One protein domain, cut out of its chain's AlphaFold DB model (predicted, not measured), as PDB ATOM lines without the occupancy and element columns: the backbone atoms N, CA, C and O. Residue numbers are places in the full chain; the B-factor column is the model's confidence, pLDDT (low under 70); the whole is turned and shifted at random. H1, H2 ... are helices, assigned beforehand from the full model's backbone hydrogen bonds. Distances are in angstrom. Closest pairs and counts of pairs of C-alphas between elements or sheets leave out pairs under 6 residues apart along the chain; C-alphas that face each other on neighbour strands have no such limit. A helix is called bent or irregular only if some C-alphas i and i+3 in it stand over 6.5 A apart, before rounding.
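What this domain is: This is residues 77 to 282 of the 283 residues of an uncharacterized protein of Clostridium magnum DSM 2767 (UniProt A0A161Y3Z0). One long helix, H11, runs through the core and makes the longest axis, with shorter helices packed round it: H1, H5, H9 and H10 on its sides, H4 beside it, and H12 folded back at one end. H7 packs on H1 and H6 on H10, while H2 and H3 make a small hairpin off to one side of H11, its H3 near H11; residues 231 to 236 stick out at the end of H11 away from H12. The printed part has 206 residues with twelve named helices, H1 to H12 in chain order, and no named strand: all helix. It is compact, with a radius of gyration of the C-alphas of 17.9 A, yet elongated, spanning 59 by 35 by 34 A.

Where its parts are: H1, residues 77 to 98, begins at C-alpha 77 (-12.444, 39.707, -37.126) and is 30.9 A long. H2 is residues 102 to 107, irregular, with C-alphas 103 and 106 8.1 A apart; H3 is 115 to 126, H4 139 to 144, H5 152 to 163, H6 166 to 174, H7 177 to 189, H8 191 to 199 and H9 204 to 212. H10, residues 214 to 229, is 20.9 A long with a kink of 25 degrees near residue 223. H11, residues 235 to 271, is 53.6 A long and ends at C-alpha 271 (-11.750, 44.626, -29.757). H12 is residues 275 to 281.

How they stand to each other: H11 is the hub, touching six helices. Its residues 253 to 267 alone touch H1 (C-alphas of Arg 84 and Tyr 260 closest, 6.2 A), opposite ways at a shallow tilt of 33 degrees, only just short of steep. H5 touches it at a steep tilt of 41 degrees (Gly 158 and Gly 246, 5.3 A), H4 at 60 degrees, also steep (Ala 141 and Tyr 244, 7.1 A), and H9 at a steep 40 degrees (Ile 207 and Phe 259, 6.2 A). H10 and H11 form a hairpin (Leu 220 and Ile 245, 5.8 A), as do H11 and H12 (Thr 269 and Tyr 278, 6.1 A). Farther out, H7 touches H1 (Asn 86 and Leu 183, 5.6 A), H6 touches H10 (Ile 170 and Ile 224, 6.1 A), H2 and H3 form a hairpin (Leu 107 and Asp 117, 6.5 A), and H2 only just touches H5, with 3 pairs of C-alphas within 8 A, the closest Tyr 103 and Ala 156, 6.4 A. H8 and H9 only just touch, only at the corner, with 3 pairs (Tyr 199 and Lys 205, 4.8 A). Every O i to N i+4 pair is within hydrogen-bond range in H1, H3, H4, H5, H6, H7, H9, H10, H11 and H12; H8 has 3 of 5, and H2 has 0 of 2 but 2 of 3 O i to N i+3 pairs.

The domain as a whole: The two C-alphas farthest apart are those of Glu 233 and Asn 273, 60.9 A. The printed part has no cut, and its one long link is H3 to H4. Mean pLDDT of the printed part is 81.0; 40 residues are under 70, among them 191 to 198 and 210 to 219.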
ATOM      1  N   MET A  77     -11.825  40.224 -38.361       86.88
ATOM      2  CA  MET A  77     -12.444  39.707 -37.126       86.88
ATOM      3  C   MET A  77     -13.597  38.721 -37.356       86.88
ATOM      4  O   MET A  77     -13.825  37.855 -36.513       86.88
ATOM      5  N   ALA A  78     -14.290  38.814 -38.496       87.44
ATOM      6  CA  ALA A  78     -15.371  37.899 -38.872       87.44
ATOM      7  C   ALA A  78     -14.943  36.422 -38.805       87.44
ATOM      8  O   ALA A  78     -15.655  35.610 -38.222       87.44
ATOM      9  N   LEU A  79     -13.733  36.115 -39.288       84.44
ATOM     10  CA  LEU A  79     -13.135  34.778 -39.241       84.44
ATOM     11  C   LEU A  79     -13.081  34.215 -37.817       84.44
ATOM     12  O   LEU A  79     -13.484  33.087 -37.555       84.44
ATOM     13  N   TYR A  80     -12.598  35.021 -36.874       85.62
ATOM     14  CA  TYR A  80     -12.434  34.593 -35.489       85.62
ATOM     15  C   TYR A  80     -13.785  34.431 -34.780       85.62
ATOM     16  O   TYR A  80     -13.940  33.524 -33.964       85.62
ATOM     17  N   TYR A  81     -14.780  35.266 -35.103       89.56
ATOM     18  CA  TYR A  81     -16.135  35.099 -34.571       89.56
ATOM     19  C   TYR A  81     -16.806  33.819 -35.065       89.56
ATOM     20  O   TYR A  81     -17.462  33.143 -34.273       89.56
ATOM     21  N   ASP A  82     -16.633  33.486 -36.340       88.31
ATOM     22  CA  ASP A  82     -17.171  32.262 -36.929       88.31
ATOM     23  C   ASP A  82     -16.500  31.016 -36.331       88.31
ATOM     24  O   ASP A  82     -17.197  30.081 -35.939       88.31
ATOM     25  N   LEU A  83     -15.173  31.022 -36.142       85.88
ATOM     26  CA  LEU A  83     -14.474  29.953 -35.413       85.88
ATOM     27  C   LEU A  83     -15.003  29.800 -33.985       85.88
ATOM     28  O   LEU A  83     -15.393  28.704 -33.587       85.88
ATOM     29  N   ARG A  84     -15.101  30.908 -33.233       89.12
ATOM     30  CA  ARG A  84     -15.661  30.902 -31.872       89.12
ATOM     31  C   ARG A  84     -17.061  30.295 -31.844       89.12
ATOM     32  O   ARG A  84     -17.386  29.549 -30.928       89.12
ATOM     33  N   LYS A  85     -17.894  30.626 -32.833       90.25
ATOM     34  CA  LYS A  85     -19.263  30.118 -32.950       90.25
ATOM     35  C   LYS A  85     -19.292  28.608 -33.199       90.25
ATOM     36  O   LYS A  85     -20.084  27.929 -32.558       90.25
ATOM     37  N   ASN A  86     -18.450  28.086 -34.091       88.62
ATOM     38  CA  ASN A  86     -18.395  26.647 -34.366       88.62
ATOM     39  C   ASN A  86     -17.910  25.849 -33.149       88.62
ATOM     40  O   ASN A  86     -18.543  24.870 -32.767       88.62
ATOM     41  N   ILE A  87     -16.877  26.332 -32.457       89.44
ATOM     42  CA  ILE A  87     -16.392  25.708 -31.216       89.44
ATOM     43  C   ILE A  87     -17.458  25.765 -30.118       89.44
ATOM     44  O   ILE A  87     -17.639  24.807 -29.374       89.44
ATOM     45  N   LEU A  88     -18.218  26.862 -30.037       90.38
ATOM     46  CA  LEU A  88     -19.328  26.971 -29.092       90.38
ATOM     47  C   LEU A  88     -20.405  25.900 -29.333       90.38
ATOM     48  O   LEU A  88     -20.986  25.410 -28.370       90.38
ATOM     49  N   PHE A  89     -20.653  25.498 -30.585       89.56
ATOM     50  CA  PHE A  89     -21.556  24.380 -30.863       89.56
ATOM     51  C   PHE A  89     -20.999  23.048 -30.355       89.56
ATOM     52  O   PHE A  89     -21.747  22.304 -29.727       89.56
ATOM     53  N   ILE A  90     -19.703  22.779 -30.538       90.25
ATOM     54  CA  ILE A  90     -19.039  21.591 -29.968       90.25
ATOM     55  C   ILE A  90     -19.174  21.593 -28.436       90.25
ATOM     56  O   ILE A  90     -19.575  20.597 -27.836       90.25
ATOM     57  N   LEU A  91     -18.952  22.742 -27.792       91.69
ATOM     58  CA  LEU A  91     -19.133  22.900 -26.346       91.69
ATOM     59  C   LEU A  91     -20.567  22.622 -25.886       91.69
ATOM     60  O   LEU A  91     -20.756  22.033 -24.825       91.69
ATOM     61  N   TYR A  92     -21.587  22.985 -26.668       91.00
ATOM     62  CA  TYR A  92     -22.968  22.636 -26.329       91.00
ATOM     63  C   TYR A  92     -23.226  21.127 -26.353       91.00
ATOM     64  O   TYR A  92     -23.998  20.648 -25.524       91.00
ATOM     65  N   HIS A  93     -22.554  20.373 -27.226       90.56
ATOM     66  CA  HIS A  93     -22.618  18.910 -27.204       90.56
ATOM     67  C   HIS A  93     -21.902  18.323 -25.983       90.56
ATOM     68  O   HIS A  93     -22.453  17.444 -25.322       90.56
ATOM     69  N   HIS A  94     -20.745  18.869 -25.595       92.88
ATOM     70  CA  HIS A  94     -20.126  18.502 -24.319       92.88
ATOM     71  C   HIS A  94     -21.071  18.747 -23.143       92.88
ATOM     72  O   HIS A  94     -21.243  17.873 -22.301       92.88
ATOM     73  N   MET A  95     -21.732  19.904 -23.092       92.81
ATOM     74  CA  MET A  95     -22.692  20.214 -22.029       92.81
ATOM     75  C   MET A  95     -23.871  19.236 -21.986       92.81
ATOM     76  O   MET A  95     -24.355  18.927 -20.898       92.81
ATOM     77  N   ASP A  96     -24.310  18.722 -23.136       91.25
ATOM     78  CA  ASP A  96     -25.374  17.717 -23.204       91.25
ATOM     79  C   ASP A  96     -24.966  16.379 -22.575       91.25
ATOM     80  O   ASP A  96     -25.782  15.738 -21.915       91.25
ATOM     81  N   ILE A  97     -23.690  16.002 -22.687       92.12
ATOM     82  CA  ILE A  97     -23.123  14.850 -21.976       92.12
ATOM     83  C   ILE A  97     -22.960  15.179 -20.491       92.12
ATOM     84  O   ILE A  97     -23.443  14.438 -19.631       92.12
ATOM     85  N   LEU A  98     -22.312  16.308 -20.187       94.12
ATOM     86  CA  LEU A  98     -21.927  16.700 -18.833       94.12
ATOM     87  C   LEU A  98     -23.129  16.921 -17.915       94.12
ATOM     88  O   LEU A  98     -23.027  16.614 -16.736       94.12
ATOM     89  N   LYS A  99     -24.286  17.372 -18.418       91.50
ATOM     90  CA  LYS A  99     -25.489  17.555 -17.581       91.50
ATOM     91  C   LYS A  99     -25.963  16.268 -16.892       91.50
ATOM     92  O   LYS A  99     -26.674  16.347 -15.896       91.50
ATOM     93  N   ASN A 100     -25.579  15.102 -17.421       91.56
ATOM     94  CA  ASN A 100     -25.916  13.791 -16.862       91.56
ATOM     95  C   ASN A 100     -24.895  13.303 -15.820       91.56
ATOM     96  O   ASN A 100     -25.084  12.247 -15.222       91.56
ATOM     97  N   VAL A 101     -23.809  14.049 -15.614       93.25
ATOM     98  CA  VAL A 101     -22.787  13.762 -14.611       93.25
ATOM     99  C   VAL A 101     -23.157  14.512 -13.332       93.25
ATOM    100  O   VAL A 101     -23.277  15.737 -13.344       93.25
ATOM    101  N   ASP A 102     -23.285  13.804 -12.208       90.31
ATOM    102  CA  ASP A 102     -23.710  14.386 -10.920       90.31
ATOM    103  C   ASP A 102     -22.867  15.597 -10.484       90.31
ATOM    104  O   ASP A 102     -23.373  16.538  -9.862       90.31
ATOM    105  N   TYR A 103     -21.583  15.603 -10.852       92.19
ATOM    106  CA  TYR A 103     -20.655  16.709 -10.600       92.19
ATOM    107  C   TYR A 103     -21.102  18.032 -11.246       92.19
ATOM    108  O   TYR A 103     -20.830  19.110 -10.723       92.19
ATOM    109  N   PHE A 104     -21.844  17.960 -12.352       93.38
ATOM    110  CA  PHE A 104     -22.306  19.094 -13.149       93.38
ATOM    111  C   PHE A 104     -23.807  19.370 -12.992       93.38
ATOM    112  O   PHE A 104     -24.394  20.083 -13.805       93.38
ATOM    113  N   LYS A 105     -24.440  18.884 -11.916       88.38
ATOM    114  CA  LYS A 105     -25.871  19.107 -11.620       88.38
ATOM    115  C   LYS A 105     -26.328  20.573 -11.703       88.38
ATOM    116  O   LYS A 105     -27.501  20.838 -11.949       88.38
ATOM    117  N   GLU A 106     -25.418  21.527 -11.492       86.69
ATOM    118  CA  GLU A 106     -25.684  22.970 -11.588       86.69
ATOM    119  C   GLU A 106     -26.005  23.442 -13.016       86.69
ATOM    120  O   GLU A 106     -26.666  24.469 -13.178       86.69
ATOM    121  N   LEU A 107     -25.611  22.686 -14.051       87.00
ATOM    122  CA  LEU A 107     -26.030  22.941 -15.434       87.00
ATOM    123  C   LEU A 107     -27.547  22.756 -15.611       87.00
ATOM    124  O   LEU A 107     -28.171  23.459 -16.415       87.00
ATOM    125  N   GLY A 108     -28.140  21.869 -14.805       80.50
ATOM    126  CA  GLY A 108     -29.551  21.505 -14.837       80.50
ATOM    127  C   GLY A 108     -29.935  20.656 -16.052       80.50
ATOM    128  O   GLY A 108     -29.200  20.554 -17.032       80.50
ATOM    129  N   ASP A 109     -31.128  20.066 -15.995       80.06
ATOM    130  CA  ASP A 109     -31.681  19.312 -17.119       80.06
ATOM    131  C   ASP A 109     -32.340  20.275 -18.114       80.06
ATOM    132  O   ASP A 109     -33.441  20.793 -17.896       80.06
ATOM    133  N   LYS A 110     -31.600  20.601 -19.174       79.38
ATOM    134  CA  LYS A 110     -32.009  21.555 -20.204       79.38
ATOM    135  C   LYS A 110     -32.010  20.887 -21.570       79.38
ATOM    136  O   LYS A 110     -31.153  20.065 -21.891       79.38
ATOM    137  N   THR A 111     -32.972  21.299 -22.394       74.19
ATOM    138  CA  THR A 111     -33.072  20.901 -23.805       74.19
ATOM    139  C   THR A 111     -32.197  21.757 -24.716       74.19
ATOM    140  O   THR A 111     -31.935  21.376 -25.850       74.19
ATOM    141  N   GLN A 112     -31.790  22.940 -24.253       80.62
ATOM    142  CA  GLN A 112     -30.930  23.853 -24.992       80.62
ATOM    143  C   GLN A 112     -30.090  24.677 -24.017       80.62
ATOM    144  O   GLN A 112     -30.624  25.240 -23.059       80.62
ATOM    145  N   PHE A 113     -28.793  24.772 -24.297       85.56
ATOM    146  CA  PHE A 113     -27.860  25.602 -23.546       85.56
ATOM    147  C   PHE A 113     -27.715  26.984 -24.176       85.56
ATOM    148  O   PHE A 113     -27.747  27.150 -25.398       85.56
ATOM    149  N   LEU A 114     -27.555  27.988 -23.320       84.88
ATOM    150  CA  LEU A 114     -27.292  29.370 -23.692       84.88
ATOM    151  C   LEU A 114     -25.902  29.796 -23.216       84.88
ATOM    152  O   LEU A 114     -25.255  29.137 -22.409       84.88
ATOM    153  N   TRP A 115     -25.449  30.958 -23.690       79.62
ATOM    154  CA  TRP A 115     -24.167  31.540 -23.286       79.62
ATOM    155  C   TRP A 115     -23.933  31.598 -21.758       79.62
ATOM    156  O   TRP A 115     -22.847  31.222 -21.320       79.62
ATOM    157  N   PRO A 116     -24.907  31.998 -20.912       86.38
ATOM    158  CA  PRO A 116     -24.707  31.999 -19.462       86.38
ATOM    159  C   PRO A 116     -24.432  30.612 -18.874       86.38
ATOM    160  O   PRO A 116     -23.709  30.508 -17.890       86.38
ATOM    161  N   ASP A 117     -24.965  29.551 -19.481       87.31
ATOM    162  CA  ASP A 117     -24.763  28.180 -19.006       87.31
ATOM    163  C   ASP A 117     -23.323  27.720 -19.246       87.31
ATOM    164  O   ASP A 117     -22.746  27.002 -18.434       87.31
ATOM    165  N   PHE A 118     -22.702  28.202 -20.322       86.56
ATOM    166  CA  PHE A 118     -21.284  27.972 -20.568       86.56
ATOM    167  C   PHE A 118     -20.394  28.677 -19.531       86.56
ATOM    168  O   PHE A 118     -19.394  28.118 -19.090       86.56
ATOM    169  N   ILE A 119     -20.774  29.872 -19.063       87.19
ATOM    170  CA  ILE A 119     -20.063  30.540 -17.958       87.19
ATOM    171  C   ILE A 119     -20.146  29.696 -16.677       87.19
ATOM    172  O   ILE A 119     -19.167  29.603 -15.936       87.19
ATOM    173  N   VAL A 120     -21.297  29.065 -16.425       90.31
ATOM    174  CA  VAL A 120     -21.462  28.129 -15.305       90.31
ATOM    175  C   VAL A 120     -20.542  26.919 -15.482       90.31
ATOM    176  O   VAL A 120     -19.799  26.614 -14.554       90.31
ATOM    177  N   LEU A 121     -20.512  26.298 -16.670       92.00
ATOM    178  CA  LEU A 121     -19.597  25.191 -16.980       92.00
ATOM    179  C   LEU A 121     -18.140  25.555 -16.667       92.00
ATOM    180  O   LEU A 121     -17.480  24.850 -15.907       92.00
ATOM    181  N   LEU A 122     -17.657  26.676 -17.214       91.38
ATOM    182  CA  LEU A 122     -16.288  27.134 -16.982       91.38
ATOM    183  C   LEU A 122     -16.016  27.377 -15.497       91.38
ATOM    184  O   LEU A 122     -14.955  27.016 -15.002       91.38
ATOM    185  N   SER A 123     -16.982  27.938 -14.764       92.31
ATOM    186  CA  SER A 123     -16.834  28.132 -13.323       92.31
ATOM    187  C   SER A 123     -16.776  26.818 -12.542       92.31
ATOM    188  O   SER A 123     -16.166  26.820 -11.474       92.31
ATOM    189  N   ILE A 124     -17.454  25.755 -12.981       92.00
ATOM    190  CA  ILE A 124     -17.402  24.443 -12.318       92.00
ATOM    191  C   ILE A 124     -16.013  23.830 -12.517       92.00
ATOM    192  O   ILE A 124     -15.410  23.361 -11.554       92.00
ATOM    193  N   ILE A 125     -15.504  23.884 -13.750       91.69
ATOM    194  CA  ILE A 125     -14.196  23.334 -14.125       91.69
ATOM    195  C   ILE A 125     -13.063  24.083 -13.410       91.69
ATOM    196  O   ILE A 125     -12.250  23.449 -12.746       91.69
ATOM    197  N   ASP A 126     -13.065  25.418 -13.442       90.44
ATOM    198  CA  ASP A 126     -12.038  26.267 -12.806       90.44
ATOM    199  C   ASP A 126     -11.973  26.095 -11.277       90.44
ATOM    200  O   ASP A 126     -10.920  26.227 -10.659       90.44
ATOM    201  N   LYS A 127     -13.106  25.765 -10.643       92.00
ATOM    202  CA  LYS A 127     -13.186  25.507  -9.195       92.00
ATOM    203  C   LYS A 127     -12.950  24.048  -8.825       92.00
ATOM    204  O   LYS A 127     -13.030  23.714  -7.639       92.00
ATOM    205  N   SER A 128     -12.726  23.169  -9.799       90.94
ATOM    206  CA  SER A 128     -12.522  21.759  -9.516       90.94
ATOM    207  C   SER A 128     -11.237  21.561  -8.727       90.94
ATOM    208  O   SER A 128     -10.179  22.070  -9.081       90.94
ATOM    209  N   LEU A 129     -11.333  20.777  -7.658       90.25
ATOM    210  CA  LEU A 129     -10.162  20.390  -6.883       90.25
ATOM    211  C   LEU A 129      -9.328  19.377  -7.670       90.25
ATOM    212  O   LEU A 129      -9.872  18.611  -8.476       90.25
ATOM    213  N   GLU A 130      -8.028  19.363  -7.395       89.19
ATOM    214  CA  GLU A 130      -7.132  18.290  -7.820       89.19
ATOM    215  C   GLU A 130      -7.513  16.972  -7.125       89.19
ATOM    216  O   GLU A 130      -8.153  16.961  -6.061       89.19
ATOM    217  N   VAL A 131      -7.171  15.853  -7.756       85.94
ATOM    218  CA  VAL A 131      -7.349  14.517  -7.177       85.94
ATOM    219  C   VAL A 131      -6.198  14.240  -6.198       85.94
ATOM    220  O   VAL A 131      -5.052  14.575  -6.479       85.94
ATOM    221  N   ASP A 132      -6.507  13.663  -5.031       73.69
ATOM    222  CA  ASP A 132      -5.552  13.530  -3.919       73.69
ATOM    223  C   ASP A 132      -4.472  12.440  -4.143       73.69
ATOM    224  O   ASP A 132      -3.403  12.537  -3.544       73.69
ATOM    225  N   ASP A 133      -4.715  11.415  -4.979       64.38
ATOM    226  CA  ASP A 133      -3.717  10.398  -5.364       64.38
ATOM    227  C   ASP A 133      -4.081   9.651  -6.672       64.38
ATOM    228  O   ASP A 133      -5.250   9.567  -7.045       64.38
ATOM    229  N   GLY A 134      -3.038   9.124  -7.332       59.47
ATOM    230  CA  GLY A 134      -2.914   8.691  -8.736       59.47
ATOM    231  C   GLY A 134      -4.004   7.831  -9.394       59.47
ATOM    232  O   GLY A 134      -4.468   6.850  -8.823       59.47
ATOM    233  N   TYR A 135      -4.230   8.159 -10.673       55.81
ATOM    234  CA  TYR A 135      -4.983   7.448 -11.714       55.81
ATOM    235  C   TYR A 135      -6.457   7.132 -11.369       55.81
ATOM    236  O   TYR A 135      -6.777   6.401 -10.434       55.81
ATOM    237  N   VAL A 136      -7.379   7.680 -12.160       61.84
ATOM    238  CA  VAL A 136      -8.820   7.374 -12.100       61.84
ATOM    239  C   VAL A 136      -9.122   6.042 -12.783       61.84
ATOM    240  O   VAL A 136      -9.996   5.290 -12.345       61.84
ATOM    241  N   TYR A 137      -8.389   5.730 -13.847       67.69
ATOM    242  CA  TYR A 137      -8.336   4.406 -14.444       67.69
ATOM    243  C   TYR A 137      -7.122   3.628 -13.925       67.69
ATOM    244  O   TYR A 137      -6.367   4.080 -13.067       67.69
ATOM    245  N   ASP A 138      -6.946   2.392 -14.392       70.38
ATOM    246  CA  ASP A 138      -5.719   1.664 -14.095       70.38
ATOM    247  C   ASP A 138      -4.517   2.390 -14.699       70.38
ATOM    248  O   ASP A 138      -4.552   2.879 -15.828       70.38
ATOM    249  N   LYS A 139      -3.424   2.407 -13.931       66.31
ATOM    250  CA  LYS A 139      -2.150   3.025 -14.306       66.31
ATOM    251  C   LYS A 139      -1.701   2.652 -15.721       66.31
ATOM    252  O   LYS A 139      -1.092   3.479 -16.388       66.31
ATOM    253  N   ASP A 140      -1.992   1.435 -16.171       67.50
ATOM    254  CA  ASP A 140      -1.623   0.959 -17.502       67.50
ATOM    255  C   ASP A 140      -2.405   1.657 -18.626       67.50
ATOM    256  O   ASP A 140      -1.800   1.967 -19.647       67.50
ATOM    257  N   ALA A 141      -3.696   1.965 -18.442       67.81
ATOM    258  CA  ALA A 141      -4.485   2.693 -19.437       67.81
ATOM    259  C   ALA A 141      -4.057   4.164 -19.520       67.81
ATOM    260  O   ALA A 141      -3.798   4.666 -20.609       67.81
ATOM    261  N   GLU A 142      -3.893   4.828 -18.372       67.75
ATOM    262  CA  GLU A 142      -3.465   6.235 -18.337       67.75
ATOM    263  C   GLU A 142      -1.998   6.426 -18.742       67.75
ATOM    264  O   GLU A 142      -1.645   7.466 -19.279       67.75
ATOM    265  N   SER A 143      -1.132   5.426 -18.531       66.94
ATOM    266  CA  SER A 143       0.257   5.472 -19.022       66.94
ATOM    267  C   SER A 143       0.373   5.168 -20.519       66.94
ATOM    268  O   SER A 143       1.427   5.426 -21.099       66.94
ATOM    269  N   GLN A 144      -0.653   4.558 -21.125       65.62
ATOM    270  CA  GLN A 144      -0.713   4.287 -22.566       65.62
ATOM    271  C   GLN A 144      -1.396   5.411 -23.347       65.62
ATOM    272  O   GLN A 144      -1.117   5.562 -24.533       65.62
ATOM    273  N   SER A 145      -2.252   6.205 -22.702       65.38
ATOM    274  CA  SER A 145      -2.777   7.444 -23.274       65.38
ATOM    275  C   SER A 145      -1.826   8.619 -23.045       65.38
ATOM    276  O   SER A 145      -1.251   8.750 -21.969       65.38
ATOM    277  N   ASP A 146      -1.753   9.557 -23.990       69.81
ATOM    278  CA  ASP A 146      -1.051  10.843 -23.811       69.81
ATOM    279  C   ASP A 146      -1.809  11.825 -22.877       69.81
ATOM    280  O   ASP A 146      -1.484  13.013 -22.803       69.81
ATOM    281  N   TYR A 147      -2.820  11.339 -22.147       77.25
ATOM    282  CA  TYR A 147      -3.705  12.122 -21.294       77.25
ATOM    283  C   TYR A 147      -3.736  11.585 -19.856       77.25
ATOM    284  O   TYR A 147      -3.894  10.389 -19.633       77.25
ATOM    285  N   GLU A 148      -3.623  12.483 -18.875       80.81
ATOM    286  CA  GLU A 148      -3.588  12.164 -17.442       80.81
ATOM    287  C   GLU A 148      -4.705  12.916 -16.717       80.81
ATOM    288  O   GLU A 148      -4.845  14.133 -16.886       80.81
ATOM    289  N   ILE A 149      -5.465  12.206 -15.883       84.25
ATOM    290  CA  ILE A 149      -6.567  12.794 -15.121       84.25
ATOM    291  C   ILE A 149      -6.031  13.492 -13.865       84.25
ATOM    292  O   ILE A 149      -5.340  12.892 -13.044       84.25
ATOM    293  N   LYS A 150      -6.367  14.774 -13.704       86.25
ATOM    294  CA  LYS A 150      -5.818  15.668 -12.672       86.25
ATOM    295  C   LYS A 150      -6.875  16.262 -11.757       86.25
ATOM    296  O   LYS A 150      -6.559  16.614 -10.621       86.25
ATOM    297  N   TYR A 151      -8.119  16.364 -12.216       90.00
ATOM    298  CA  TYR A 151      -9.179  17.068 -11.499       90.00
ATOM    299  C   TYR A 151     -10.377  16.178 -11.156       90.00
ATOM    300  O   TYR A 151     -10.747  15.265 -11.892       90.00
ATOM    301  N   LYS A 152     -11.064  16.497 -10.050       90.44
ATOM    302  CA  LYS A 152     -12.256  15.754  -9.599       90.44
ATOM    303  C   LYS A 152     -13.400  15.740 -10.615       90.44
ATOM    304  O   LYS A 152     -14.150  14.767 -10.661       90.44
ATOM    305  N   TYR A 153     -13.546  16.781 -11.436       91.75
ATOM    306  CA  TYR A 153     -14.555  16.772 -12.498       91.75
ATOM    307  C   TYR A 153     -14.229  15.737 -13.587       91.75
ATOM    308  O   TYR A 153     -15.132  15.058 -14.067       91.75
ATOM    309  N   GLU A 154     -12.953  15.588 -13.950       91.06
ATOM    310  CA  GLU A 154     -12.486  14.624 -14.954       91.06
ATOM    311  C   GLU A 154     -12.700  13.204 -14.445       91.06
ATOM    312  O   GLU A 154     -13.207  12.356 -15.178       91.06
ATOM    313  N   GLN A 155     -12.418  12.981 -13.157       89.56
ATOM    314  CA  GLN A 155     -12.741  11.735 -12.477       89.56
ATOM    315  C   GLN A 155     -14.231  11.397 -12.595       89.56
ATOM    316  O   GLN A 155     -14.589  10.310 -13.046       89.56
ATOM    317  N   ALA A 156     -15.106  12.337 -12.235       91.31
ATOM    318  CA  ALA A 156     -16.549  12.117 -12.266       91.31
ATOM    319  C   ALA A 156     -17.074  11.827 -13.684       91.31
ATOM    320  O   ALA A 156     -17.954  10.986 -13.869       91.31
ATOM    321  N   VAL A 157     -16.528  12.507 -14.694       91.94
ATOM    322  CA  VAL A 157     -16.850  12.257 -16.105       91.94
ATOM    323  C   VAL A 157     -16.374  10.869 -16.530       91.94
ATOM    324  O   VAL A 157     -17.145  10.117 -17.126       91.94
ATOM    325  N   GLY A 158     -15.136  10.501 -16.195       89.12
ATOM    326  CA  GLY A 158     -14.577   9.194 -16.521       89.12
ATOM    327  C   GLY A 158     -15.371   8.042 -15.900       89.12
ATOM    328  O   GLY A 158     -15.671   7.058 -16.582       89.12
ATOM    329  N   GLU A 159     -15.780   8.182 -14.637       89.19
ATOM    330  CA  GLU A 159     -16.642   7.225 -13.932       89.19
ATOM    331  C   GLU A 159     -18.037   7.122 -14.570       89.19
ATOM    332  O   GLU A 159     -18.557   6.017 -14.743       89.19
ATOM    333  N   TYR A 160     -18.627   8.249 -14.980       92.06
ATOM    334  CA  TYR A 160     -19.909   8.269 -15.688       92.06
ATOM    335  C   TYR A 160     -19.846   7.504 -17.022       92.06
ATOM    336  O   TYR A 160     -20.722   6.683 -17.310       92.06
ATOM    337  N   LEU A 161     -18.793   7.709 -17.821       89.75
ATOM    338  CA  LEU A 161     -18.634   7.052 -19.127       89.75
ATOM    339  C   LEU A 161     -18.427   5.530 -19.013       89.75
ATOM    340  O   LEU A 161     -18.818   4.774 -19.910       89.75
ATOM    341  N   LEU A 162     -17.898   5.043 -17.886       87.75
ATOM    342  CA  LEU A 162     -17.854   3.605 -17.598       87.75
ATOM    343  C   LEU A 162     -19.248   3.012 -17.335       87.75
ATOM    344  O   LEU A 162     -19.481   1.846 -17.649       87.75
ATOM    345  N   GLN A 163     -20.170   3.795 -16.771       89.44
ATOM    346  CA  GLN A 163     -21.477   3.322 -16.298       89.44
ATOM    347  C   GLN A 163     -22.610   3.526 -17.308       89.44
ATOM    348  O   GLN A 163     -23.606   2.800 -17.277       89.44
ATOM    349  N   VAL A 164     -22.484   4.507 -18.203       90.25
ATOM    350  CA  VAL A 164     -23.533   4.839 -19.170       90.25
ATOM    351  C   VAL A 164     -23.838   3.655 -20.100       90.25
ATOM    352  O   VAL A 164     -22.961   2.872 -20.482       90.25
ATOM    353  N   ASN A 165     -25.102   3.517 -20.500       89.38
ATOM    354  CA  ASN A 165     -25.501   2.505 -21.474       89.38
ATOM    355  C   ASN A 165     -24.693   2.660 -22.782       89.38
ATOM    356  O   ASN A 165     -24.505   3.773 -23.262       89.38
ATOM    357  N   GLN A 166     -24.233   1.547 -23.359       86.19
ATOM    358  CA  GLN A 166     -23.384   1.537 -24.558       86.19
ATOM    359  C   GLN A 166     -24.019   2.259 -25.748       86.19
ATOM    360  O   GLN A 166     -23.356   3.057 -26.399       86.19
ATOM    361  N   SER A 167     -25.308   2.035 -26.004       86.75
ATOM    362  CA  SER A 167     -26.028   2.696 -27.093       86.75
ATOM    363  C   SER A 167     -26.110   4.206 -26.872       86.75
ATOM    364  O   SER A 167     -25.941   4.970 -27.816       86.75
ATOM    365  N   ASN A 168     -26.297   4.641 -25.621       88.81
ATOM    366  CA  ASN A 168     -26.290   6.063 -25.280       88.81
ATOM    367  C   ASN A 168     -24.887   6.670 -25.420       88.81
ATOM    368  O   ASN A 168     -24.775   7.789 -25.911       88.81
ATOM    369  N   LEU A 169     -23.833   5.949 -25.022       87.38
ATOM    370  CA  LEU A 169     -22.442   6.386 -25.187       87.38
ATOM    371  C   LEU A 169     -22.105   6.604 -26.661       87.38
ATOM    372  O   LEU A 169     -21.696   7.699 -27.031       87.38
ATOM    373  N   ILE A 170     -22.343   5.583 -27.491       86.31
ATOM    374  CA  ILE A 170     -22.111   5.632 -28.938       86.31
ATOM    375  C   ILE A 170     -22.866   6.811 -29.542       86.31
ATOM    376  O   ILE A 170     -22.260   7.666 -30.182       86.31
ATOM    377  N   HIS A 171     -24.166   6.910 -29.258       88.81
ATOM    378  CA  HIS A 171     -24.986   7.992 -29.780       88.81
ATOM    379  C   HIS A 171     -24.469   9.373 -29.359       88.81
ATOM    380  O   HIS A 171     -24.430  10.277 -30.185       88.81
ATOM    381  N   SER A 172     -24.058   9.540 -28.099       88.62
ATOM    382  CA  SER A 172     -23.581  10.827 -27.579       88.62
ATOM    383  C   SER A 172     -22.272  11.261 -28.239       88.62
ATOM    384  O   SER A 172     -22.108  12.436 -28.549       88.62
ATOM    385  N   ILE A 173     -21.356  10.320 -28.484       87.81
ATOM    386  CA  ILE A 173     -20.070  10.611 -29.125       87.81
ATOM    387  C   ILE A 173     -20.244  10.888 -30.626       87.81
ATOM    388  O   ILE A 173     -19.696  11.858 -31.142       87.81
ATOM    389  N   GLU A 174     -21.075  10.122 -31.334       86.12
ATOM    390  CA  GLU A 174     -21.320  10.341 -32.770       86.12
ATOM    391  C   GLU A 174     -21.975  11.692 -33.085       86.12
ATOM    392  O   GLU A 174     -21.832  12.214 -34.194       86.12
ATOM    393  N   GLN A 175     -22.687  12.289 -32.126       87.50
ATOM    394  CA  GLN A 175     -23.265  13.622 -32.299       87.50
ATOM    395  C   GLN A 175     -22.209  14.716 -32.522       87.50
ATOM    396  O   GLN A 175     -22.561  15.758 -33.076       87.50
ATOM    397  N   PHE A 176     -20.939  14.489 -32.158       87.31
ATOM    398  CA  PHE A 176     -19.852  15.434 -32.426       87.31
ATOM    399  C   PHE A 176     -19.431  15.490 -33.897       87.31
ATOM    400  O   PHE A 176     -18.928  16.531 -34.318       87.31
ATOM    401  N   ASN A 177     -19.692  14.444 -34.694       84.38
ATOM    402  CA  ASN A 177     -19.234  14.360 -36.087       84.38
ATOM    403  C   ASN A 177     -19.655  15.587 -36.901       84.38
ATOM    404  O   ASN A 177     -18.832  16.237 -37.528       84.38
ATOM    405  N   LYS A 178     -20.933  15.972 -36.825       87.19
ATOM    406  CA  LYS A 178     -21.442  17.112 -37.594       87.19
ATOM    407  C   LYS A 178     -20.833  18.461 -37.157       87.19
ATOM    408  O   LYS A 178     -20.369  19.190 -38.027       87.19
ATOM    409  N   PRO A 179     -20.833  18.838 -35.864       87.81
ATOM    410  CA  PRO A 179     -20.136  20.039 -35.398       87.81
ATOM    411  C   PRO A 179     -18.649  20.091 -35.776       87.81
ATOM    412  O   PRO A 179     -18.145  21.168 -36.097       87.81
ATOM    413  N   ILE A 180     -17.957  18.947 -35.745       85.38
ATOM    414  CA  ILE A 180     -16.552  18.839 -36.152       85.38
ATOM    415  C   ILE A 180     -16.423  19.045 -37.664       85.38
ATOM    416  O   ILE A 180     -15.632  19.884 -38.086       85.38
ATOM    417  N   ASP A 181     -17.249  18.384 -38.476       84.38
ATOM    418  CA  ASP A 181     -17.287  18.571 -39.932       84.38
ATOM    419  C   ASP A 181     -17.543  20.038 -40.307       84.38
ATOM    420  O   ASP A 181     -16.866  20.595 -41.176       84.38
ATOM    421  N   ASP A 182     -18.489  20.690 -39.624       86.06
ATOM    422  CA  ASP A 182     -18.812  22.104 -39.818       86.06
ATOM    423  C   ASP A 182     -17.603  22.999 -39.470       86.06
ATOM    424  O   ASP A 182     -17.286  23.935 -40.214       86.06
ATOM    425  N   LEU A 183     -16.872  22.695 -38.388       85.50
ATOM    426  CA  LEU A 183     -15.635  23.390 -38.018       85.50
ATOM    427  C   LEU A 183     -14.514  23.156 -39.048       85.50
ATOM    428  O   LEU A 183     -13.865  24.116 -39.470       85.50
ATOM    429  N   CYS A 184     -14.313  21.920 -39.501       81.88
ATOM    430  CA  CYS A 184     -13.327  21.555 -40.519       81.88
ATOM    431  C   CYS A 184     -13.615  22.246 -41.859       81.88
ATOM    432  O   CYS A 184     -12.709  22.804 -42.492       81.88
ATOM    433  N   ALA A 185     -14.882  22.287 -42.277       83.38
ATOM    434  CA  ALA A 185     -15.323  23.010 -43.463       83.38
ATOM    435  C   ALA A 185     -15.106  24.522 -43.309       83.38
ATOM    436  O   ALA A 185     -14.619  25.179 -44.234       83.38
ATOM    437  N   CYS A 186     -15.406  25.070 -42.128       83.25
ATOM    438  CA  CYS A 186     -15.176  26.469 -41.788       83.25
ATOM    439  C   CYS A 186     -13.690  26.836 -41.932       83.25
ATOM    440  O   CYS A 186     -13.354  27.759 -42.675       83.25
ATOM    441  N   ILE A 187     -12.799  26.066 -41.307       80.56
ATOM    442  CA  ILE A 187     -11.338  26.231 -41.377       80.56
ATOM    443  C   ILE A 187     -10.854  26.124 -42.829       80.56
ATOM    444  O   ILE A 187     -10.148  27.006 -43.318       80.56
ATOM    445  N   SER A 188     -11.304  25.105 -43.562       77.38
ATOM    446  CA  SER A 188     -10.933  24.892 -44.966       77.38
ATOM    447  C   SER A 188     -11.371  26.041 -45.882       77.38
ATOM    448  O   SER A 188     -10.652  26.408 -46.816       77.38
ATOM    449  N   SER A 189     -12.527  26.655 -45.606       78.25
ATOM    450  CA  SER A 189     -13.090  27.742 -46.419       78.25
ATOM    451  C   SER A 189     -12.271  29.036 -46.379       78.25
ATOM    452  O   SER A 189     -12.353  29.860 -47.291       78.25
ATOM    453  N   TYR A 190     -11.441  29.218 -45.350       74.31
ATOM    454  CA  TYR A 190     -10.697  30.454 -45.141       74.31
ATOM    455  C   TYR A 190      -9.474  30.607 -46.048       74.31
ATOM    456  O   TYR A 190      -8.982  31.724 -46.227       74.31
ATOM    457  N   GLY A 191      -9.030  29.529 -46.697       60.31
ATOM    458  CA  GLY A 191      -7.865  29.532 -47.576       60.31
ATOM    459  C   GLY A 191      -6.542  29.737 -46.823       60.31
ATOM    460  O   GLY A 191      -6.483  30.294 -45.726       60.31
ATOM    461  N   ILE A 192      -5.438  29.310 -47.444       57.56
ATOM    462  CA  ILE A 192      -4.099  29.239 -46.822       57.56
ATOM    463  C   ILE A 192      -3.654  30.591 -46.222       57.56
ATOM    464  O   ILE A 192      -3.041  30.634 -45.155       57.56
ATOM    465  N   ASN A 193      -4.001  31.707 -46.872       54.03
ATOM    466  CA  ASN A 193      -3.578  33.039 -46.437       54.03
ATOM    467  C   ASN A 193      -4.276  33.508 -45.148       54.03
ATOM    468  O   ASN A 193      -3.612  34.123 -44.317       54.03
ATOM    469  N   ASN A 194      -5.557  33.185 -44.929       59.66
ATOM    470  CA  ASN A 194      -6.264  33.582 -43.701       59.66
ATOM    471  C   ASN A 194      -6.048  32.575 -42.557       59.66
ATOM    472  O   ASN A 194      -6.053  32.960 -41.388       59.66
ATOM    473  N   LEU A 195      -5.763  31.306 -42.869       62.38
ATOM    474  CA  LEU A 195      -5.328  30.332 -41.861       62.38
ATOM    475  C   LEU A 195      -3.970  30.701 -41.255       62.38
ATOM    476  O   LEU A 195      -3.743  30.523 -40.060       62.38
ATOM    477  N   SER A 196      -3.081  31.288 -42.065       62.38
ATOM    478  CA  SER A 196      -1.757  31.714 -41.608       62.38
ATOM    479  C   SER A 196      -1.808  32.725 -40.456       62.38
ATOM    480  O   SER A 196      -0.945  32.686 -39.582       62.38
ATOM    481  N   SER A 197      -2.830  33.593 -40.399       65.62
ATOM    482  CA  SER A 197      -3.034  34.513 -39.270       65.62
ATOM    483  C   SER A 197      -3.542  33.818 -38.010       65.62
ATOM    484  O   SER A 197      -3.337  34.331 -36.913       65.62
ATOM    485  N   PHE A 198      -4.173  32.652 -38.139       68.38
ATOM    486  CA  PHE A 198      -4.568  31.847 -36.990       68.38
ATOM    487  C   PHE A 198      -3.384  31.059 -36.426       68.38
ATOM    488  O   PHE A 198      -3.163  31.051 -35.222       68.38
ATOM    489  N   TYR A 199      -2.547  30.485 -37.292       70.25
ATOM    490  CA  TYR A 199      -1.309  29.811 -36.881       70.25
ATOM    491  C   TYR A 199      -0.274  30.741 -36.242       70.25
ATOM    492  O   TYR A 199       0.660  30.276 -35.593       70.25
ATOM    493  N   GLN A 200      -0.436  32.055 -36.402       69.69
ATOM    494  CA  GLN A 200       0.347  33.034 -35.653       69.69
ATOM    495  C   GLN A 200      -0.041  33.088 -34.173       69.69
ATOM    496  O   GLN A 200       0.778  33.550 -33.385       69.69
ATOM    497  N   LEU A 201      -1.230  32.614 -33.778       73.31
ATOM    498  CA  LEU A 201      -1.620  32.503 -32.374       73.31
ATOM    499  C   LEU A 201      -0.790  31.443 -31.671       73.31
ATOM    500  O   LEU A 201      -0.629  30.325 -32.165       73.31
ATOM    501  N   LYS A 202      -0.319  31.781 -30.473       70.12
ATOM    502  CA  LYS A 202       0.421  30.859 -29.626       70.12
ATOM    503  C   LYS A 202      -0.425  29.628 -29.295       70.12
ATOM    504  O   LYS A 202      -1.459  29.764 -28.658       70.12
ATOM    505  N   GLY A 203       0.016  28.451 -29.736       66.88
ATOM    506  CA  GLY A 203      -0.710  27.183 -29.596       66.88
ATOM    507  C   GLY A 203      -1.899  27.026 -30.550       66.88
ATOM    508  O   GLY A 203      -2.483  25.957 -30.604       66.88
ATOM    509  N   GLY A 204      -2.248  28.044 -31.345       71.06
ATOM    510  CA  GLY A 204      -3.440  28.005 -32.197       71.06
ATOM    511  C   GLY A 204      -3.358  26.965 -33.311       71.06
ATOM    512  O   GLY A 204      -4.380  26.398 -33.682       71.06
ATOM    513  N   LYS A 205      -2.150  26.692 -33.824       73.38
ATOM    514  CA  LYS A 205      -1.936  25.589 -34.765       73.38
ATOM    515  C   LYS A 205      -2.161  24.241 -34.092       73.38
ATOM    516  O   LYS A 205      -2.966  23.481 -34.595       73.38
ATOM    517  N   ASP A 206      -1.482  23.989 -32.977       70.69
ATOM    518  CA  ASP A 206      -1.559  22.704 -32.278       70.69
ATOM    519  C   ASP A 206      -3.009  22.407 -31.870       70.69
ATOM    520  O   ASP A 206      -3.494  21.315 -32.103       70.69
ATOM    521  N   ILE A 207      -3.739  23.414 -31.381       67.31
ATOM    522  CA  ILE A 207      -5.144  23.273 -30.995       67.31
ATOM    523  C   ILE A 207      -6.063  23.016 -32.203       67.31
ATOM    524  O   ILE A 207      -6.937  22.156 -32.123       67.31
ATOM    525  N   ILE A 208      -5.893  23.743 -33.320       72.94
ATOM    526  CA  ILE A 208      -6.655  23.453 -34.548       72.94
ATOM    527  C   ILE A 208      -6.353  22.042 -35.011       72.94
ATOM    528  O   ILE A 208      -7.281  21.286 -35.276       72.94
ATOM    529  N   ASP A 209      -5.070  21.710 -35.121       72.62
ATOM    530  CA  ASP A 209      -4.627  20.416 -35.601       72.62
ATOM    531  C   ASP A 209      -5.209  19.331 -34.702       72.62
ATOM    532  O   ASP A 209      -5.716  18.371 -35.241       72.62
ATOM    533  N   THR A 210      -5.271  19.499 -33.380       68.62
ATOM    534  CA  THR A 210      -5.901  18.508 -32.507       68.62
ATOM    535  C   THR A 210      -7.415  18.388 -32.702       68.62
ATOM    536  O   THR A 210      -7.920  17.284 -32.889       68.62
ATOM    537  N   VAL A 211      -8.151  19.503 -32.715       66.50
ATOM    538  CA  VAL A 211      -9.623  19.486 -32.843       66.50
ATOM    539  C   VAL A 211     -10.078  19.053 -34.250       66.50
ATOM    540  O   VAL A 211     -11.194  18.568 -34.415       66.50
ATOM    541  N   THR A 212      -9.226  19.222 -35.265       67.06
ATOM    542  CA  THR A 212      -9.491  18.843 -36.669       67.06
ATOM    543  C   THR A 212      -8.710  17.619 -37.140       67.06
ATOM    544  O   THR A 212      -8.785  17.259 -38.312       67.06
ATOM    545  N   SER A 213      -7.930  17.001 -36.255       63.19
ATOM    546  CA  SER A 213      -7.075  15.867 -36.587       63.19
ATOM    547  C   SER A 213      -7.923  14.630 -36.818       63.19
ATOM    548  O   SER A 213      -8.672  14.197 -35.938       63.19
ATOM    549  N   ASP A 214      -7.702  14.018 -37.982       50.94
ATOM    550  CA  ASP A 214      -8.169  12.670 -38.286       50.94
ATOM    551  C   ASP A 214      -7.691  11.686 -37.206       50.94
ATOM    552  O   ASP A 214      -8.454  10.839 -36.792       50.94
ATOM    553  N   PHE A 215      -6.493  11.853 -36.633       41.84
ATOM    554  CA  PHE A 215      -5.929  10.949 -35.618       41.84
ATOM    555  C   PHE A 215      -6.764  10.868 -34.321       41.84
ATOM    556  O   PHE A 215      -6.893   9.792 -33.748       41.84
ATOM    557  N   TYR A 216      -7.357  11.976 -33.857       54.00
ATOM    558  CA  TYR A 216      -8.126  12.001 -32.599       54.00
ATOM    559  C   TYR A 216      -9.599  11.639 -32.797       54.00
ATOM    560  O   TYR A 216     -10.192  10.976 -31.942       54.00
ATOM    561  N   CYS A 217     -10.180  12.023 -33.939       56.31
ATOM    562  CA  CYS A 217     -11.468  11.481 -34.358       56.31
ATOM    563  C   CYS A 217     -11.352   9.980 -34.636       56.31
ATOM    564  O   CYS A 217     -12.186   9.241 -34.143       56.31
ATOM    565  N   ASP A 218     -10.316   9.503 -35.321       58.41
ATOM    566  CA  ASP A 218     -10.166   8.097 -35.706       58.41
ATOM    567  C   ASP A 218      -9.898   7.176 -34.514       58.41
ATOM    568  O   ASP A 218     -10.394   6.054 -34.523       58.41
ATOM    569  N   ASP A 219      -9.181   7.615 -33.472       67.44
ATOM    570  CA  ASP A 219      -9.004   6.796 -32.267       67.44
ATOM    571  C   ASP A 219     -10.306   6.738 -31.452       67.44
ATOM    572  O   ASP A 219     -10.799   5.650 -31.151       67.44
ATOM    573  N   LEU A 220     -10.940   7.883 -31.154       72.38
ATOM    574  CA  LEU A 220     -12.218   7.913 -30.431       72.38
ATOM    575  C   LEU A 220     -13.329   7.185 -31.212       72.38
ATOM    576  O   LEU A 220     -14.036   6.352 -30.644       72.38
ATOM    577  N   ILE A 221     -13.465   7.456 -32.515       70.56
ATOM    578  CA  ILE A 221     -14.408   6.787 -33.424       70.56
ATOM    579  C   ILE A 221     -14.018   5.321 -33.603       70.56
ATOM    580  O   ILE A 221     -14.898   4.469 -33.600       70.56
ATOM    581  N   GLY A 222     -12.730   4.994 -33.675       72.88
ATOM    582  CA  GLY A 222     -12.226   3.628 -33.792       72.88
ATOM    583  C   GLY A 222     -12.586   2.774 -32.582       72.88
ATOM    584  O   GLY A 222     -13.091   1.663 -32.738       72.88
ATOM    585  N   TYR A 223     -12.431   3.301 -31.364       77.44
ATOM    586  CA  TYR A 223     -12.893   2.622 -30.150       77.44
ATOM    587  C   TYR A 223     -14.423   2.545 -30.065       77.44
ATOM    588  O   TYR A 223     -14.963   1.550 -29.577       77.44
ATOM    589  N   ILE A 224     -15.139   3.554 -30.568       79.19
ATOM    590  CA  ILE A 224     -16.604   3.528 -30.680       79.19
ATOM    591  C   ILE A 224     -17.068   2.471 -31.690       79.19
ATOM    592  O   ILE A 224     -18.042   1.768 -31.427       79.19
ATOM    593  N   ASP A 225     -16.367   2.301 -32.807       78.88
ATOM    594  CA  ASP A 225     -16.645   1.267 -33.797       78.88
ATOM    595  C   ASP A 225     -16.333  -0.123 -33.239       78.88
ATOM    596  O   ASP A 225     -17.158  -1.025 -33.381       78.88
ATOM    597  N   CYS A 226     -15.235  -0.288 -32.492       79.00
ATOM    598  CA  CYS A 226     -14.992  -1.504 -31.713       79.00
ATOM    599  C   CYS A 226     -16.187  -1.812 -30.795       79.00
ATOM    600  O   CYS A 226     -16.706  -2.920 -30.841       79.00
ATOM    601  N   LEU A 227     -16.719  -0.829 -30.056       79.19
ATOM    602  CA  LEU A 227     -17.925  -1.025 -29.240       79.19
ATOM    603  C   LEU A 227     -19.191  -1.362 -30.051       79.19
ATOM    604  O   LEU A 227     -20.103  -1.971 -29.500       79.19
ATOM    605  N   LYS A 228     -19.313  -0.959 -31.321       78.44
ATOM    606  CA  LYS A 228     -20.482  -1.303 -32.157       78.44
ATOM    607  C   LYS A 228     -20.454  -2.748 -32.644       78.44
ATOM    608  O   LYS A 228     -21.519  -3.342 -32.795       78.44
ATOM    609  N   TYR A 229     -19.264  -3.263 -32.947       72.19
ATOM    610  CA  TYR A 229     -19.073  -4.564 -33.594       72.19
ATOM    611  C   TYR A 229     -18.598  -5.665 -32.638       72.19
ATOM    612  O   TYR A 229     -18.506  -6.822 -33.051       72.19
ATOM    613  N   ASP A 230     -18.296  -5.332 -31.382       64.75
ATOM    614  CA  ASP A 230     -17.923  -6.311 -30.366       64.75
ATOM    615  C   ASP A 230     -19.165  -7.050 -29.831       64.75
ATOM    616  O   ASP A 230     -19.858  -6.593 -28.923       64.75
ATOM    617  N   ASP A 231     -19.443  -8.205 -30.443       55.38
ATOM    618  CA  ASP A 231     -20.438  -9.200 -30.012       55.38
ATOM    619  C   ASP A 231     -19.897 -10.122 -28.891       55.38
ATOM    620  O   ASP A 231     -20.565 -11.084 -28.496       55.38
ATOM    621  N   SER A 232     -18.668  -9.901 -28.398       53.81
ATOM    622  CA  SER A 232     -18.046 -10.814 -27.439       53.81
ATOM    623  C   SER A 232     -18.646 -10.686 -26.031       53.81
ATOM    624  O   SER A 232     -18.861  -9.602 -25.492       53.81
ATOM    625  N   GLU A 233     -18.894 -11.829 -25.381       49.88
ATOM    626  CA  GLU A 233     -19.334 -11.901 -23.975       49.88
ATOM    627  C   GLU A 233     -18.235 -11.460 -22.973       49.88
ATOM    628  O   GLU A 233     -18.448 -11.478 -21.754       49.88
ATOM    629  N   GLU A 234     -17.050 -11.058 -23.451       60.31
ATOM    630  CA  GLU A 234     -15.900 -10.702 -22.620       60.31
ATOM    631  C   GLU A 234     -16.005  -9.265 -22.094       60.31
ATOM    632  O   GLU A 234     -15.470  -8.305 -22.648       60.31
ATOM    633  N   LYS A 235     -16.658  -9.128 -20.934       65.81
ATOM    634  CA  LYS A 235     -16.811  -7.862 -20.188       65.81
ATOM    635  C   LYS A 235     -15.512  -7.067 -19.984       65.81
ATOM    636  O   LYS A 235     -15.584  -5.861 -19.770       65.81
ATOM    637  N   GLU A 236     -14.354  -7.719 -19.993       71.50
ATOM    638  CA  GLU A 236     -13.056  -7.094 -19.719       71.50
ATOM    639  C   GLU A 236     -12.584  -6.191 -20.873       71.50
ATOM    640  O   GLU A 236     -12.197  -5.049 -20.624       71.50
ATOM    641  N   ASN A 237     -12.739  -6.625 -22.131       73.31
ATOM    642  CA  ASN A 237     -12.379  -5.822 -23.311       73.31
ATOM    643  C   ASN A 237     -13.275  -4.580 -23.442       73.31
ATOM    644  O   ASN A 237     -12.789  -3.475 -23.685       73.31
ATOM    645  N   LEU A 238     -14.575  -4.731 -23.163       76.31
ATOM    646  CA  LEU A 238     -15.536  -3.624 -23.151       76.31
ATOM    647  C   LEU A 238     -15.174  -2.540 -22.125       76.31
ATOM    648  O   LEU A 238     -15.331  -1.349 -22.395       76.31
ATOM    649  N   ILE A 239     -14.687  -2.936 -20.944       81.88
ATOM    650  CA  ILE A 239     -14.239  -1.989 -19.916       81.88
ATOM    651  C   ILE A 239     -12.991  -1.241 -20.395       81.88
ATOM    652  O   ILE A 239     -12.921  -0.026 -20.227       81.88
ATOM    653  N   ILE A 240     -12.036  -1.935 -21.021       82.38
ATOM    654  CA  ILE A 240     -10.814  -1.321 -21.560       82.38
ATOM    655  C   ILE A 240     -11.151  -0.281 -22.637       82.38
ATOM    656  O   ILE A 240     -10.686   0.855 -22.551       82.38
ATOM    657  N   PHE A 241     -12.013  -0.611 -23.603       82.38
ATOM    658  CA  PHE A 241     -12.421   0.346 -24.637       82.38
ATOM    659  C   PHE A 241     -13.117   1.576 -24.056       82.38
ATOM    660  O   PHE A 241     -12.845   2.698 -24.478       82.38
ATOM    661  N   ARG A 242     -13.964   1.398 -23.037       86.06
ATOM    662  CA  ARG A 242     -14.617   2.523 -22.354       86.06
ATOM    663  C   ARG A 242     -13.637   3.428 -21.617       86.06
ATOM    664  O   ARG A 242     -13.856   4.635 -21.607       86.06
ATOM    665  N   LYS A 243     -12.566   2.879 -21.030       86.69
ATOM    666  CA  LYS A 243     -11.496   3.684 -20.419       86.69
ATOM    667  C   LYS A 243     -10.809   4.559 -21.466       86.69
ATOM    668  O   LYS A 243     -10.695   5.760 -21.255       86.69
ATOM    669  N   TYR A 244     -10.431   3.987 -22.612       84.56
ATOM    670  CA  TYR A 244      -9.824   4.757 -23.700       84.56
ATOM    671  C   TYR A 244     -10.764   5.833 -24.239       84.56
ATOM    672  O   TYR A 244     -10.363   6.987 -24.337       84.56
ATOM    673  N   ILE A 245     -12.033   5.499 -24.492       86.31
ATOM    674  CA  ILE A 245     -13.050   6.488 -24.883       86.31
ATOM    675  C   ILE A 245     -13.145   7.612 -23.849       86.31
ATOM    676  O   ILE A 245     -13.214   8.776 -24.228       86.31
ATOM    677  N   GLY A 246     -13.121   7.282 -22.556       88.06
ATOM    678  CA  GLY A 246     -13.118   8.270 -21.481       88.06
ATOM    679  C   GLY A 246     -11.912   9.206 -21.535       88.06
ATOM    680  O   GLY A 246     -12.088  10.420 -21.463       88.06
ATOM    681  N   LEU A 247     -10.710   8.659 -21.719       86.62
ATOM    682  CA  LEU A 247      -9.466   9.430 -21.808       86.62
ATOM    683  C   LEU A 247      -9.452  10.354 -23.030       86.62
ATOM    684  O   LEU A 247      -9.231  11.555 -22.881       86.62
ATOM    685  N   TYR A 248      -9.776   9.831 -24.215       85.81
ATOM    686  CA  TYR A 248      -9.849  10.633 -25.439       85.81
ATOM    687  C   TYR A 248     -10.958  11.686 -25.379       85.81
ATOM    688  O   TYR A 248     -10.761  12.818 -25.818       85.81
ATOM    689  N   TYR A 249     -12.111  11.362 -24.785       88.94
ATOM    690  CA  TYR A 249     -13.179  12.339 -24.577       88.94
ATOM    691  C   TYR A 249     -12.748  13.478 -23.642       88.94
ATOM    692  O   TYR A 249     -13.049  14.639 -23.912       88.94
ATOM    693  N   LEU A 250     -12.065  13.162 -22.539       89.38
ATOM    694  CA  LEU A 250     -11.583  14.164 -21.586       89.38
ATOM    695  C   LEU A 250     -10.524  15.074 -22.205       89.38
ATOM    696  O   LEU A 250     -10.594  16.292 -22.034       89.38
ATOM    697  N   GLN A 251      -9.604  14.496 -22.977       86.44
ATOM    698  CA  GLN A 251      -8.651  15.257 -23.775       86.44
ATOM    699  C   GLN A 251      -9.376  16.223 -24.721       86.44
ATOM    700  O   GLN A 251      -9.137  17.431 -24.669       86.44
ATOM    701  N   PHE A 252     -10.339  15.712 -25.491       85.88
ATOM    702  CA  PHE A 252     -11.118  16.505 -26.436       85.88
ATOM    703  C   PHE A 252     -11.918  17.630 -25.759       85.88
ATOM    704  O   PHE A 252     -11.958  18.758 -26.260       85.88
ATOM    705  N   LEU A 253     -12.520  17.363 -24.596       89.69
ATOM    706  CA  LEU A 253     -13.217  18.370 -23.794       89.69
ATOM    707  C   LEU A 253     -12.270  19.509 -23.390       89.69
ATOM    708  O   LEU A 253     -12.606  20.681 -23.581       89.69
ATOM    709  N   ASN A 254     -11.098  19.173 -22.851       87.69
ATOM    710  CA  ASN A 254     -10.120  20.161 -22.404       87.69
ATOM    711  C   ASN A 254      -9.571  20.993 -23.560       87.69
ATOM    712  O   ASN A 254      -9.555  22.221 -23.484       87.69
ATOM    713  N   GLU A 255      -9.210  20.352 -24.665       85.75
ATOM    714  CA  GLU A 255      -8.698  21.045 -25.846       85.75
ATOM    715  C   GLU A 255      -9.759  21.949 -26.476       85.75
ATOM    716  O   GLU A 255      -9.448  23.069 -26.876       85.75
ATOM    717  N   THR A 256     -11.028  21.529 -26.492       88.12
ATOM    718  CA  THR A 256     -12.141  22.366 -26.965       88.12
ATOM    719  C   THR A 256     -12.329  23.605 -26.079       88.12
ATOM    720  O   THR A 256     -12.532  24.713 -26.590       88.12
ATOM    721  N   ILE A 257     -12.238  23.455 -24.753       90.00
ATOM    722  CA  ILE A 257     -12.325  24.573 -23.800       90.00
ATOM    723  C   ILE A 257     -11.141  25.529 -23.968       90.00
ATOM    724  O   ILE A 257     -11.338  26.745 -24.069       90.00
ATOM    725  N   ASP A 258      -9.923  25.000 -24.041       86.44
ATOM    726  CA  ASP A 258      -8.706  25.784 -24.245       86.44
ATOM    727  C   ASP A 258      -8.743  26.530 -25.578       86.44
ATOM    728  O   ASP A 258      -8.372  27.711 -25.655       86.44
ATOM    729  N   PHE A 259      -9.274  25.884 -26.618       86.12
ATOM    730  CA  PHE A 259      -9.458  26.505 -27.917       86.12
ATOM    731  C   PHE A 259     -10.404  27.697 -27.840       86.12
ATOM    732  O   PHE A 259     -10.088  28.801 -28.305       86.12
ATOM    733  N   TYR A 260     -11.556  27.482 -27.205       89.25
ATOM    734  CA  TYR A 260     -12.556  28.514 -27.008       89.25
ATOM    735  C   TYR A 260     -11.986  29.707 -26.234       89.25
ATOM    736  O   TYR A 260     -12.132  30.857 -26.662       89.25
ATOM    737  N   ASN A 261     -11.303  29.444 -25.117       88.56
ATOM    738  CA  ASN A 261     -10.715  30.472 -24.264       88.56
ATOM    739  C   ASN A 261      -9.644  31.278 -25.003       88.56
ATOM    740  O   ASN A 261      -9.648  32.510 -24.926       88.56
ATOM    741  N   THR A 262      -8.792  30.610 -25.783       87.06
ATOM    742  CA  THR A 262      -7.748  31.252 -26.594       87.06
ATOM    743  C   THR A 262      -8.352  32.194 -27.634       87.06
ATOM    744  O   THR A 262      -7.948  33.358 -27.739       87.06
ATOM    745  N   ILE A 263      -9.364  31.738 -28.382       87.94
ATOM    746  CA  ILE A 263     -10.044  32.578 -29.377       87.94
ATOM    747  C   ILE A 263     -10.788  33.727 -28.703       87.94
ATOM    748  O   ILE A 263     -10.721  34.863 -29.181       87.94
ATOM    749  N   ASN A 264     -11.486  33.470 -27.597       90.38
ATOM    750  CA  ASN A 264     -12.221  34.513 -26.896       90.38
ATOM    751  C   ASN A 264     -11.274  35.589 -26.342       90.38
ATOM    752  O   ASN A 264     -11.513  36.782 -26.535       90.38
ATOM    753  N   GLU A 265     -10.157  35.191 -25.728       90.31
ATOM    754  CA  GLU A 265      -9.129  36.115 -25.252       90.31
ATOM    755  C   GLU A 265      -8.529  36.936 -26.399       90.31
ATOM    756  O   GLU A 265      -8.312  38.147 -26.252       90.31
ATOM    757  N   PHE A 266      -8.275  36.300 -27.542       89.12
ATOM    758  CA  PHE A 266      -7.772  36.972 -28.730       89.12
ATOM    759  C   PHE A 266      -8.757  38.018 -29.255       89.12
ATOM    760  O   PHE A 266      -8.385  39.184 -29.422       89.12
ATOM    761  N   ILE A 267     -10.023  37.634 -29.435       91.38
ATOM    762  CA  ILE A 267     -11.094  38.524 -29.889       91.38
ATOM    763  C   ILE A 267     -11.211  39.731 -28.960       91.38
ATOM    764  O   ILE A 267     -11.133  40.876 -29.411       91.38
ATOM    765  N   GLU A 268     -11.310  39.491 -27.652       92.75
ATOM    766  CA  GLU A 268     -11.405  40.560 -26.660       92.75
ATOM    767  C   GLU A 268     -10.186  41.488 -26.683       92.75
ATOM    768  O   GLU A 268     -10.298  42.695 -26.448       92.75
ATOM    769  N   THR A 269      -9.002  40.931 -26.929       91.00
ATOM    770  CA  THR A 269      -7.752  41.687 -26.999       91.00
ATOM    771  C   THR A 269      -7.753  42.645 -28.190       91.00
ATOM    772  O   THR A 269      -7.360  43.808 -28.035       91.00
ATOM    773  N   VAL A 270      -8.231  42.192 -29.352       91.00
ATOM    774  CA  VAL A 270      -8.333  43.013 -30.565       91.00
ATOM    775  C   VAL A 270      -9.432  44.071 -30.426       91.00
ATOM    776  O   VAL A 270      -9.172  45.253 -30.664       91.00
ATOM    777  N   GLU A 271     -10.626  43.699 -29.958       92.44
ATOM    778  CA  GLU A 271     -11.750  44.626 -29.757       92.44
ATOM    779  C   GLU A 271     -11.412  45.753 -28.773       92.44
ATOM    780  O   GLU A 271     -11.669  46.930 -29.038       92.44
ATOM    781  N   LYS A 272     -10.769  45.408 -27.649       93.19
ATOM    782  CA  LYS A 272     -10.367  46.367 -26.607       93.19
ATOM    783  C   LYS A 272      -9.090  47.141 -26.969       93.19
ATOM    784  O   LYS A 272      -8.573  47.875 -26.131       93.19
ATOM    785  N   ASN A 273      -8.573  46.997 -28.194       90.25
ATOM    786  CA  ASN A 273      -7.355  47.643 -28.700       90.25
ATOM    787  C   ASN A 273      -6.113  47.420 -27.810       90.25
ATOM    788  O   ASN A 273      -5.259  48.298 -27.666       90.25
ATOM    789  N   LYS A 274      -5.989  46.236 -27.196       89.19
ATOM    790  CA  LYS A 274      -4.893  45.894 -26.276       89.19
ATOM    791  C   LYS A 274      -3.664  45.388 -27.043       89.19
ATOM    792  O   LYS A 274      -3.297  44.222 -26.933       89.19
ATOM    793  N   ILE A 275      -2.993  46.275 -27.780       84.88
ATOM    794  CA  ILE A 275      -1.870  45.933 -28.682       84.88
ATOM    795  C   ILE A 275      -0.738  45.175 -27.966       84.88
ATOM    796  O   ILE A 275      -0.242  44.182 -28.485       84.88
ATOM    797  N   ILE A 276      -0.358  45.578 -26.748       83.75
ATOM    798  CA  ILE A 276       0.703  44.888 -25.984       83.75
ATOM    799  C   ILE A 276       0.298  43.441 -25.667       83.75
ATOM    800  O   ILE A 276       1.102  42.518 -25.785       83.75
ATOM    801  N   LYS A 277      -0.964  43.229 -25.280       85.56
ATOM    802  CA  LYS A 277      -1.479  41.887 -25.010       85.56
ATOM    803  C   LYS A 277      -1.546  41.070 -26.301       85.56
ATOM    804  O   LYS A 277      -1.101  39.931 -26.298       85.56
ATOM    805  N   TYR A 278      -1.977  41.681 -27.405       86.38
ATOM    806  CA  TYR A 278      -1.980  41.052 -28.727       86.38
ATOM    807  C   TYR A 278      -0.592  40.538 -29.107       86.38
ATOM    808  O   TYR A 278      -0.464  39.368 -29.435       86.38
ATOM    809  N   THR A 279       0.462  41.349 -28.950       82.31
ATOM    810  CA  THR A 279       1.840  40.922 -29.261       82.31
ATOM    811  C   THR A 279       2.347  39.751 -28.418       82.31
ATOM    812  O   THR A 279       3.303  39.102 -28.818       82.31
ATOM    813  N   ASN A 280       1.740  39.477 -27.258       82.62
ATOM    814  CA  ASN A 280       2.075  38.304 -26.446       82.62
ATOM    815  C   ASN A 280       1.283  37.052 -26.854       82.62
ATOM    816  O   ASN A 280       1.709  35.945 -26.529       82.62
ATOM    817  N   LEU A 281       0.134  37.233 -27.513       81.50
ATOM    818  CA  LEU A 281      -0.714  36.149 -28.014       81.50
ATOM    819  C   LEU A 281      -0.251  35.630 -29.378       81.50
ATOM    820  O   LEU A 281      -0.607  34.513 -29.737       81.50
ATOM    821  N   ILE A 282       0.542  36.410 -30.118       77.62
ATOM    822  CA  ILE A 282       1.128  36.006 -31.402       77.62
ATOM    823  C   ILE A 282       2.624  35.678 -31.272       77.62
ATOM    824  O   ILE A 282       3.320  36.279 -30.450       77.62
TER     825      ILE A 282